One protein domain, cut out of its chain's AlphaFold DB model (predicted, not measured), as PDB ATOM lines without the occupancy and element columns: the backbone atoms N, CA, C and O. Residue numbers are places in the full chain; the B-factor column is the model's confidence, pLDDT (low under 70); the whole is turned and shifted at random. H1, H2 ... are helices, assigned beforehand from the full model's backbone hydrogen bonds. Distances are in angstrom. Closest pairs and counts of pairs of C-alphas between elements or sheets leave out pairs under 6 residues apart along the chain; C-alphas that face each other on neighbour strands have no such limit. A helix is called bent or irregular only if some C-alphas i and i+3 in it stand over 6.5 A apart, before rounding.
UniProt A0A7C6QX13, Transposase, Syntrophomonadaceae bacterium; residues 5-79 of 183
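Overview. This is residues 5 to 79 of the 183 residues of the protein "Transposase" of Syntrophomonadaceae bacterium (UniProt A0A7C6QX13). One long helix, H2, has the short H1 and the longer H3 running nearly along it, the three centres making a triangle, while H4 packs at a steep slant on the part of H2 nearer its first residue. The printed part has 75 residues with four named helices, in the order H1, H2, H3, H4, and no named strand; the class is all helix. It is compact, with a radius of gyration of the C-alphas of 11.9 A, and rounded, spanning 29 by 28 by 22 A.

Along the chain. H2, residues 26 to 43, is 26.9 A long and begins at C-alpha 26, (-82.669, -15.988, 80.980). It is irregular: C-alphas 27 and 30 are 7.2 A apart. H1 is residues 13 to 18, with C-alpha 13 at (-64.673, -29.290, 86.567), and is 8.7 A long. H3, residues 47 to 58, measures 16.3 A. H4, residues 65 to 75, measures 15.3 A and ends at C-alpha 75, (-64.858, -8.318, 78.597).

Arrangement. H2 touches H1 with residues 36 to 40 alone, the closest C-alphas being those of Phe 36 and Ala 16, 5.8 A apart. This helical hairpin has a shallow tilt of 14 degrees, opposite ways. H3 touches H1 with residues 53 to 57 alone, closest at the C-alphas of Leu 53 and Ala 17, 5.0 A apart; they run the same way at a shallow tilt of 18 degrees. H2 and H3 are close but not clearly touching, with the C-alphas of Leu 40 and Met 50 closest at 6.9 A. H2 touches H4 with residues 29 to 34 alone, closest at the C-alphas of Val 30 and Leu 71, 5.9 A apart, the same way at a steep tilt of 47 degrees. H4 is apart from H1 and H3. In H1, H3 and H4 every O i to N i+4 pair is within hydrogen-bond range; in H2 11 of 14 are.

Size, cuts and confidence. The two C-alphas farthest apart, those of Glu 27 and Asp 46, are 30.8 A apart. The printed part has no cut and no long link; the link from H2 to H3 is tight. Mean pLDDT of the printed part is 87.7, and residues 44 to 45 are under 70.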
ATOM      1  N   ARG A   5     -74.950 -19.834  91.106       91.69
ATOM      2  CA  ARG A   5     -74.126 -18.896  91.891       91.69
ATOM      3  C   ARG A   5     -73.334 -19.560  93.002       91.69
ATOM      4  O   ARG A   5     -72.257 -19.080  93.335       91.69
ATOM      5  N   GLU A   6     -73.850 -20.649  93.557       91.19
ATOM      6  CA  GLU A   6     -73.168 -21.394  94.616       91.19
ATOM      7  C   GLU A   6     -71.913 -22.111  94.088       91.19
ATOM      8  O   GLU A   6     -71.031 -22.475  94.861       91.19
ATOM      9  N   TYR A   7     -71.793 -22.272  92.763       88.88
ATOM     10  CA  TYR A   7     -70.787 -23.126  92.130       88.88
ATOM     11  C   TYR A   7     -69.762 -22.375  91.272       88.88
ATOM     12  O   TYR A   7     -68.769 -22.973  90.865       88.88
ATOM     13  N   ILE A   8     -69.931 -21.070  91.032       86.38
ATOM     14  CA  ILE A   8     -69.014 -20.269  90.189       86.38
ATOM     15  C   ILE A   8     -67.588 -20.149  90.748       86.38
ATOM     16  O   ILE A   8     -66.649 -19.832  90.018       86.38
ATOM     17  N   HIS A   9     -67.424 -20.378  92.050       83.19
ATOM     18  CA  HIS A   9     -66.130 -20.379  92.735       83.19
ATOM     19  C   HIS A   9     -65.626 -21.793  93.041       83.19
ATOM     20  O   HIS A   9     -64.607 -21.942  93.705       83.19
ATOM     21  N   SER A  10     -66.331 -22.828  92.579       83.00
ATOM     22  CA  SER A  10     -65.924 -24.213  92.788       83.00
ATOM     23  C   SER A  10     -64.740 -24.579  91.895       83.00
ATOM     24  O   SER A  10     -64.736 -24.284  90.702       83.00
ATOM     25  N   ASP A  11     -63.787 -25.334  92.436       75.38
ATOM     26  CA  ASP A  11     -62.698 -25.935  91.654       75.38
ATOM     27  C   ASP A  11     -63.121 -27.232  90.933       75.38
ATOM     28  O   ASP A  11     -62.309 -27.914  90.295       75.38
ATOM     29  N   ASN A  12     -64.402 -27.607  91.018       81.88
ATOM     30  CA  ASN A  12     -64.925 -28.826  90.418       81.88
ATOM     31  C   ASN A  12     -65.161 -28.641  88.898       81.88
ATOM     32  O   ASN A  12     -66.024 -27.854  88.503       81.88
ATOM     33  N   PRO A  13     -64.470 -29.399  88.017       75.94
ATOM     34  CA  PRO A  13     -64.673 -29.290  86.567       75.94
ATOM     35  C   PRO A  13     -66.095 -29.678  86.152       75.94
ATOM     36  O   PRO A  13     -66.643 -29.111  85.213       75.94
ATOM     37  N   VAL A  14     -66.714 -30.614  86.873       81.00
ATOM     38  CA  VAL A  14     -68.092 -31.044  86.619       81.00
ATOM     39  C   VAL A  14     -69.065 -29.904  86.910       81.00
ATOM     40  O   VAL A  14     -70.012 -29.704  86.155       81.00
ATOM     41  N   ALA A  15     -68.800 -29.106  87.949       85.62
ATOM     42  CA  ALA A  15     -69.597 -27.920  88.235       85.62
ATOM     43  C   ALA A  15     -69.516 -26.912  87.081       85.62
ATOM     44  O   ALA A  15     -70.559 -26.442  86.637       85.62
ATOM     45  N   ALA A  16     -68.317 -26.669  86.533       83.19
ATOM     46  CA  ALA A  16     -68.131 -25.794  85.373       83.19
ATOM     47  C   ALA A  16     -68.953 -26.258  84.155       83.19
ATOM     48  O   ALA A  16     -69.657 -25.447  83.558       83.19
ATOM     49  N   ALA A  17     -68.933 -27.557  83.824       82.81
ATOM     50  CA  ALA A  17     -69.734 -28.105  82.723       82.81
ATOM     51  C   ALA A  17     -71.242 -27.912  82.964       82.81
ATOM     52  O   ALA A  17     -71.991 -27.511  82.076       82.81
ATOM     53  N   LEU A  18     -71.689 -28.195  84.191       89.38
ATOM     54  CA  LEU A  18     -73.102 -28.215  84.558       89.38
ATOM     55  C   LEU A  18     -73.694 -26.831  84.835       89.38
ATOM     56  O   LEU A  18     -74.920 -26.735  84.919       89.38
ATOM     57  N   LEU A  19     -72.890 -25.764  84.912       90.75
ATOM     58  CA  LEU A  19     -73.390 -24.391  85.056       90.75
ATOM     59  C   LEU A  19     -74.479 -24.065  84.017       90.75
ATOM     60  O   LEU A  19     -75.473 -23.423  84.351       90.75
ATOM     61  N   SER A  20     -74.345 -24.574  82.787       91.12
ATOM     62  CA  SER A  20     -75.316 -24.409  81.690       91.12
ATOM     63  C   SER A  20     -76.671 -25.102  81.928       91.12
ATOM     64  O   SER A  20     -77.668 -24.754  81.291       91.12
ATOM     65  N   LYS A  21     -76.737 -26.065  82.855       91.56
ATOM     66  CA  LYS A  21     -77.946 -26.814  83.243       91.56
ATOM     67  C   LYS A  21     -78.504 -26.438  84.613       91.56
ATOM     68  O   LYS A  21     -79.654 -26.791  84.907       91.56
ATOM     69  N   MET A  22     -77.728 -25.729  85.427       92.62
ATOM     70  CA  MET A  22     -78.142 -25.220  86.733       92.62
ATOM     71  C   MET A  22     -79.264 -24.169  86.610       92.62
ATOM     72  O   MET A  22     -79.708 -23.795  85.524       92.62
ATOM     73  N   GLY A  23     -79.829 -23.770  87.744       92.12
ATOM     74  CA  GLY A  23     -80.938 -22.827  87.821       92.12
ATOM     75  C   GLY A  23     -80.450 -21.392  87.685       92.12
ATOM     76  O   GLY A  23     -80.003 -20.826  88.670       92.12
ATOM     77  N   PHE A  24     -80.576 -20.807  86.496       93.06
ATOM     78  CA  PHE A  24     -80.367 -19.381  86.228       93.06
ATOM     79  C   PHE A  24     -81.553 -18.798  85.458       93.06
ATOM     80  O   PHE A  24     -82.276 -19.519  84.765       93.06
ATOM     81  N   ARG A  25     -81.746 -17.481  85.565       93.62
ATOM     82  CA  ARG A  25     -82.762 -16.760  84.780       93.62
ATOM     83  C   ARG A  25     -82.247 -16.447  83.367       93.62
ATOM     84  O   ARG A  25     -81.033 -16.318  83.196       93.62
ATOM     85  N   PRO A  26     -83.109 -16.296  82.345       90.31
ATOM     86  CA  PRO A  26     -82.669 -15.988  80.980       90.31
ATOM     87  C   PRO A  26     -81.736 -14.769  80.884       90.31
ATOM     88  O   PRO A  26     -80.760 -14.786  80.144       90.31
ATOM     89  N   GLU A  27     -81.942 -13.748  81.709       93.00
ATOM     90  CA  GLU A  27     -81.133 -12.522  81.713       93.00
ATOM     91  C   GLU A  27     -79.711 -12.762  82.257       93.00
ATOM     92  O   GLU A  27     -78.793 -11.963  82.052       93.00
ATOM     93  N   GLU A  28     -79.503 -13.884  82.952       94.81
ATOM     94  CA  GLU A  28     -78.240 -14.262  83.582       94.81
ATOM     95  C   GLU A  28     -77.337 -15.069  82.655       94.81
ATOM     96  O   GLU A  28     -76.159 -15.220  82.965       94.81
ATOM     97  N   ARG A  29     -77.830 -15.522  81.496       95.19
ATOM     98  CA  ARG A  29     -77.096 -16.374  80.540       95.19
ATOM     99  C   ARG A  29     -75.704 -15.844  80.203       95.19
ATOM    100  O   ARG A  29     -74.718 -16.573  80.286       95.19
ATOM    101  N   VAL A  30     -75.605 -14.546  79.908       95.50
ATOM    102  CA  VAL A  30     -74.323 -13.872  79.626       95.50
ATOM    103  C   VAL A  30     -73.382 -13.934  80.831       95.50
ATOM    104  O   VAL A  30     -72.174 -14.087  80.676       95.50
ATOM    105  N   ARG A  31     -73.921 -13.793  82.047       94.19
ATOM    106  CA  ARG A  31     -73.134 -13.853  83.283       94.19
ATOM    107  C   ARG A  31     -72.669 -15.283  83.566       94.19
ATOM    108  O   ARG A  31     -71.510 -15.462  83.905       94.19
ATOM    109  N   VAL A  32     -73.532 -16.276  83.359       94.44
ATOM    110  CA  VAL A  32     -73.198 -17.702  83.504       94.44
ATOM    111  C   VAL A  32     -72.057 -18.080  82.557       94.44
ATOM    112  O   VAL A  32     -71.075 -18.671  82.998       94.44
ATOM    113  N   LYS A  33     -72.130 -17.675  81.279       92.94
ATOM    114  CA  LYS A  33     -71.062 -17.950  80.302       92.94
ATOM    115  C   LYS A  33     -69.743 -17.262  80.652       92.94
ATOM    116  O   LYS A  33     -68.686 -17.867  80.522       92.94
ATOM    117  N   LEU A  34     -69.795 -16.027  81.142       92.25
ATOM    118  CA  LEU A  34     -68.603 -15.330  81.619       92.25
ATOM    119  C   LEU A  34     -67.943 -16.050  82.806       92.25
ATOM    120  O   LEU A  34     -66.730 -16.239  82.797       92.25
ATOM    121  N   GLU A  35     -68.716 -16.454  83.820       91.69
ATOM    122  CA  GLU A  35     -68.153 -17.167  84.976       91.69
ATOM    123  C   GLU A  35     -67.602 -18.540  84.580       91.69
ATOM    124  O   GLU A  35     -66.538 -18.925  85.055       91.69
ATOM    125  N   PHE A  36     -68.243 -19.237  83.639       91.00
ATOM    126  CA  PHE A  36     -67.692 -20.457  83.053       91.00
ATOM    127  C   PHE A  36     -66.304 -20.229  82.426       91.00
ATOM    128  O   PHE A  36     -65.353 -20.939  82.756       91.00
ATOM    129  N   LEU A  37     -66.149 -19.195  81.589       89.06
ATOM    130  CA  LEU A  37     -64.854 -18.849  80.984       89.06
ATOM    131  C   LEU A  37     -63.799 -18.500  82.046       89.06
ATOM    132  O   LEU A  37     -62.647 -18.924  81.942       89.06
ATOM    133  N   ARG A  38     -64.194 -17.794  83.111       88.19
ATOM    134  CA  ARG A  38     -63.315 -17.492  84.251       88.19
ATOM    135  C   ARG A  38     -62.866 -18.743  84.993       88.19
ATOM    136  O   ARG A  38     -61.694 -18.836  85.356       88.19
ATOM    137  N   MET A  39     -63.767 -19.698  85.223       88.38
ATOM    138  CA  MET A  39     -63.427 -20.968  85.870       88.38
ATOM    139  C   MET A  39     -62.367 -21.729  85.067       88.38
ATOM    140  O   MET A  39     -61.410 -22.247  85.644       88.38
ATOM    141  N   LEU A  40     -62.488 -21.746  83.737       85.25
ATOM    142  CA  LEU A  40     -61.502 -22.388  82.868       85.25
ATOM    143  C   LEU A  40     -60.158 -21.648  82.853       85.25
ATOM    144  O   LEU A  40     -59.110 -22.289  82.956       85.25
ATOM    145  N   ALA A  41     -60.186 -20.313  82.794       84.19
ATOM    146  CA  ALA A  41     -58.992 -19.469  82.801       84.19
ATOM    147  C   ALA A  41     -58.176 -19.605  84.093       84.19
ATOM    148  O   ALA A  41     -56.953 -19.744  84.039       84.19
ATOM    149  N   ARG A  42     -58.835 -19.631  85.261       81.56
ATOM    150  CA  ARG A  42     -58.156 -19.775  86.562       81.56
ATOM    151  C   ARG A  42     -57.377 -21.080  86.682       81.56
ATOM    152  O   ARG A  42     -56.302 -21.103  87.275       81.56
ATOM    153  N   ARG A  43     -57.922 -22.169  86.144       73.88
ATOM    154  CA  ARG A  43     -57.438 -23.517  86.446       73.88
ATOM    155  C   ARG A  43     -56.342 -24.012  85.502       73.88
ATOM    156  O   ARG A  43     -55.806 -25.087  85.752       73.88
ATOM    157  N   LYS A  44     -56.009 -23.265  84.435       66.00
ATOM    158  CA  LYS A  44     -55.100 -23.728  83.362       66.00
ATOM    159  C   LYS A  44     -55.417 -25.180  82.979       66.00
ATOM    160  O   LYS A  44     -54.547 -26.048  83.005       66.00
ATOM    161  N   VAL A  45     -56.706 -25.451  82.762       67.56
ATOM    162  CA  VAL A  45     -57.192 -26.802  82.470       67.56
ATOM    163  C   VAL A  45     -56.431 -27.327  81.255       67.56
ATOM    164  O   VAL A  45     -56.272 -26.598  80.279       67.56
ATOM    165  N   ASP A  46     -55.958 -28.571  81.327       75.00
ATOM    166  CA  ASP A  46     -55.361 -29.249  80.175       75.00
ATOM    167  C   ASP A  46     -56.271 -29.109  78.931       75.00
ATOM    168  O   ASP A  46     -57.500 -29.209  79.076       75.00
ATOM    169  N   PRO A  47     -55.708 -28.882  77.727       74.81
ATOM    170  CA  PRO A  47     -56.486 -28.588  76.525       74.81
ATOM    171  C   PRO A  47     -57.626 -29.573  76.233       74.81
ATOM    172  O   PRO A  47     -58.717 -29.136  75.869       74.81
ATOM    173  N   ALA A  48     -57.434 -30.879  76.452       77.69
ATOM    174  CA  ALA A  48     -58.456 -31.882  76.143       77.69
ATOM    175  C   ALA A  48     -59.643 -31.823  77.117       77.69
ATOM    176  O   ALA A  48     -60.806 -31.942  76.731       77.69
ATOM    177  N   ARG A  49     -59.372 -31.594  78.406       80.50
ATOM    178  CA  ARG A  49     -60.436 -31.411  79.409       80.50
ATOM    179  C   ARG A  49     -61.176 -30.099  79.200       80.50
ATOM    180  O   ARG A  49     -62.388 -30.040  79.381       80.50
ATOM    181  N   MET A  50     -60.443 -29.053  78.843       80.62
ATOM    182  CA  MET A  50     -60.996 -27.744  78.533       80.62
ATOM    183  C   MET A  50     -61.995 -27.835  77.371       80.62
ATOM    184  O   MET A  50     -63.106 -27.322  77.483       80.62
ATOM    185  N   GLU A  51     -61.626 -28.547  76.307       79.75
ATOM    186  CA  GLU A  51     -62.488 -28.816  75.157       79.75
ATOM    187  C   GLU A  51     -63.772 -29.561  75.541       79.75
ATOM    188  O   GLU A  51     -64.865 -29.115  75.197       79.75
ATOM    189  N   LEU A  52     -63.663 -30.647  76.313       84.56
ATOM    190  CA  LEU A  52     -64.828 -31.421  76.751       84.56
ATOM    191  C   LEU A  52     -65.827 -30.566  77.548       84.56
ATOM    192  O   LEU A  52     -67.039 -30.643  77.333       84.56
ATOM    193  N   LEU A  53     -65.323 -29.737  78.468       87.06
ATOM    194  CA  LEU A  53     -66.154 -28.847  79.280       87.06
ATOM    195  C   LEU A  53     -66.841 -27.777  78.428       87.06
ATOM    196  O   LEU A  53     -68.013 -27.479  78.658       87.06
ATOM    197  N   ALA A  54     -66.131 -27.224  77.444       83.25
ATOM    198  CA  ALA A  54     -66.663 -26.236  76.513       83.25
ATOM    199  C   ALA A  54     -67.759 -26.820  75.629       83.25
ATOM    200  O   ALA A  54     -68.862 -26.279  75.595       83.25
ATOM    201  N   ALA A  55     -67.489 -27.958  74.986       83.75
ATOM    202  CA  ALA A  55     -68.451 -28.648  74.136       83.75
ATOM    203  C   ALA A  55     -69.746 -28.961  74.902       83.75
ATOM    204  O   ALA A  55     -70.844 -28.663  74.431       83.75
ATOM    205  N   PHE A  56     -69.622 -29.481  76.128       89.38
ATOM    206  CA  PHE A  56     -70.776 -29.751  76.980       89.38
ATOM    207  C   PHE A  56     -71.534 -28.472  77.371       89.38
ATOM    208  O   PHE A  56     -72.764 -28.440  77.330       89.38
ATOM    209  N   PHE A  57     -70.824 -27.412  77.768       90.31
ATOM    210  CA  PHE A  57     -71.449 -26.156  78.178       90.31
ATOM    211  C   PHE A  57     -72.230 -25.508  77.019       90.31
ATOM    212  O   PHE A  57     -73.394 -25.133  77.193       90.31
ATOM    213  N   GLU A  58     -71.622 -25.432  75.832       87.50
ATOM    214  CA  GLU A  58     -72.201 -24.828  74.622       87.50
ATOM    215  C   GLU A  58     -73.412 -25.602  74.090       87.50
ATOM    216  O   GLU A  58     -74.349 -24.990  73.573       87.50
ATOM    217  N   ALA A  59     -73.454 -26.926  74.279       87.88
ATOM    218  CA  ALA A  59     -74.606 -27.750  73.905       87.88
ATOM    219  C   ALA A  59     -75.904 -27.339  74.627       87.88
ATOM    220  O   ALA A  59     -77.004 -27.622  74.150       87.88
ATOM    221  N   TYR A  60     -75.799 -26.659  75.773       89.56
ATOM    222  CA  TYR A  60     -76.952 -26.266  76.586       89.56
ATOM    223  C   TYR A  60     -77.114 -24.758  76.772       89.56
ATOM    224  O   TYR A  60     -78.235 -24.293  76.997       89.56
ATOM    225  N   LEU A  61     -76.036 -23.981  76.657       92.25
ATOM    226  CA  LEU A  61     -76.073 -22.524  76.753       92.25
ATOM    227  C   LEU A  61     -75.345 -21.896  75.562       92.25
ATOM    228  O   LEU A  61     -74.208 -21.441  75.659       92.25
ATOM    229  N   LYS A  62     -76.071 -21.808  74.447       90.88
ATOM    230  CA  LYS A  62     -75.674 -21.022  73.278       90.88
ATOM    231  C   LYS A  62     -76.208 -19.599  73.399       90.88
ATOM    232  O   LYS A  62     -77.422 -19.398  73.484       90.88
ATOM    233  N   LEU A  63     -75.312 -18.619  73.457       92.50
ATOM    234  CA  LEU A  63     -75.714 -17.215  73.431       92.50
ATOM    235  C   LEU A  63     -76.191 -16.841  72.025       92.50
ATOM    236  O   LEU A  63     -75.680 -17.350  71.031       92.50
ATOM    237  N   ASN A  64     -77.185 -15.964  71.945       93.19
ATOM    238  CA  ASN A  64     -77.544 -15.314  70.689       93.19
ATOM    239  C   ASN A  64     -76.606 -14.128  70.392       93.19
ATOM    240  O   ASN A  64     -75.799 -13.729  71.231       93.19
ATOM    241  N   ARG A  65     -76.750 -13.523  69.208       92.31
ATOM    242  CA  ARG A  65     -75.901 -12.408  68.766       92.31
ATOM    243  C   ARG A  65     -75.859 -11.241  69.761       92.31
ATOM    244  O   ARG A  65     -74.783 -10.759  70.098       92.31
ATOM    245  N   GLU A  66     -77.009 -10.800  70.269       95.25
ATOM    246  CA  GLU A  66     -77.054  -9.682  71.221       95.25
ATOM    247  C   GLU A  66     -76.402 -10.038  72.563       95.25
ATOM    248  O   GLU A  66     -75.759  -9.206  73.206       95.25
ATOM    249  N   GLU A  67     -76.593 -11.275  73.020       95.12
ATOM    250  CA  GLU A  67     -75.973 -11.813  74.226       95.12
ATOM    251  C   GLU A  67     -74.449 -11.904  74.093       95.12
ATOM    252  O   GLU A  67     -73.739 -11.538  75.032       95.12
ATOM    253  N   GLU A  68     -73.944 -12.334  72.935       91.69
ATOM    254  CA  GLU A  68     -72.514 -12.351  72.618       91.69
ATOM    255  C   GLU A  68     -71.933 -10.936  72.597       91.69
ATOM    256  O   GLU A  68     -70.936 -10.664  73.263       91.69
ATOM    257  N   GLU A  69     -72.594  -9.986  71.935       91.88
ATOM    258  CA  GLU A  69     -72.179  -8.580  71.943       91.88
ATOM    259  C   GLU A  69     -72.170  -7.996  73.368       91.88
ATOM    260  O   GLU A  69     -71.308  -7.184  73.723       91.88
ATOM    261  N   ARG A  70     -73.115  -8.401  74.229       94.88
ATOM    262  CA  ARG A  70     -73.097  -8.048  75.659       94.88
ATOM    263  C   ARG A  70     -71.925  -8.696  76.400       94.88
ATOM    264  O   ARG A  70     -71.355  -8.041  77.273       94.88
ATOM    265  N   LEU A  71     -71.563  -9.940  76.083       92.69
ATOM    266  CA  LEU A  71     -70.398 -10.621  76.654       92.69
ATOM    267  C   LEU A  71     -69.103  -9.886  76.281       92.69
ATOM    268  O   LEU A  71     -68.342  -9.517  77.174       92.69
ATOM    269  N   TYR A  72     -68.901  -9.577  74.998       89.38
ATOM    270  CA  TYR A  72     -67.727  -8.839  74.521       89.38
ATOM    271  C   TYR A  72     -67.628  -7.439  75.133       89.38
ATOM    272  O   TYR A  72     -66.559  -7.035  75.590       89.38
ATOM    273  N   ARG A  73     -68.750  -6.714  75.250       93.06
ATOM    274  CA  ARG A  73     -68.782  -5.418  75.952       93.06
ATOM    275  C   ARG A  73     -68.395  -5.519  77.425       93.06
ATOM    276  O   ARG A  73     -67.828  -4.569  77.958       93.06
ATOM    277  N   LYS A  74     -68.727  -6.624  78.101       92.44
ATOM    278  CA  LYS A  74     -68.303  -6.863  79.489       92.44
ATOM    279  C   LYS A  74     -66.810  -7.160  79.562       92.44
ATOM    280  O   LYS A  74     -66.148  -6.565  80.405       92.44
ATOM    281  N   LEU A  75     -66.290  -8.009  78.674       89.88
ATOM    282  CA  LEU A  75     -64.858  -8.318  78.597       89.88
ATOM    283  C   LEU A  75     -64.024  -7.050  78.373       89.88
ATOM    284  O   LEU A  75     -63.049  -6.835  79.078       89.88
ATOM    285  N   GLY A  76     -64.466  -6.138  77.503       89.06
ATOM    286  CA  GLY A  76     -63.774  -4.863  77.262       89.06
ATOM    287  C   GLY A  76     -63.686  -3.911  78.467       89.06
ATOM    288  O   GLY A  76     -62.998  -2.899  78.384       89.06
ATOM    289  N   LYS A  77     -64.379  -4.204  79.576       91.94
ATOM    290  CA  LYS A  77     -64.342  -3.420  80.825       91.94
ATOM    291  C   LYS A  77     -63.561  -4.110  81.950       91.94
ATOM    292  O   LYS A  77     -63.539  -3.590  83.062       91.94
ATOM    293  N   MET A  78     -63.006  -5.294  81.701       90.25
ATOM    294  CA  MET A  78     -62.294  -6.097  82.699       90.25
ATOM    295  C   MET A  78     -60.791  -5.825  82.682       90.25
ATOM    296  O   MET A  78     -60.277  -5.139  81.799       90.25
ATOM    297  N   ASP A  79     -60.089  -6.376  83.674       91.81
ATOM    298  CA  ASP A  79     -58.632  -6.333  83.714       91.81
ATOM    299  C   ASP A  79     -58.026  -7.047  82.501       91.81
ATOM    300  O   ASP A  79     -58.470  -8.127  82.099       91.81
TER     301      ASP A  79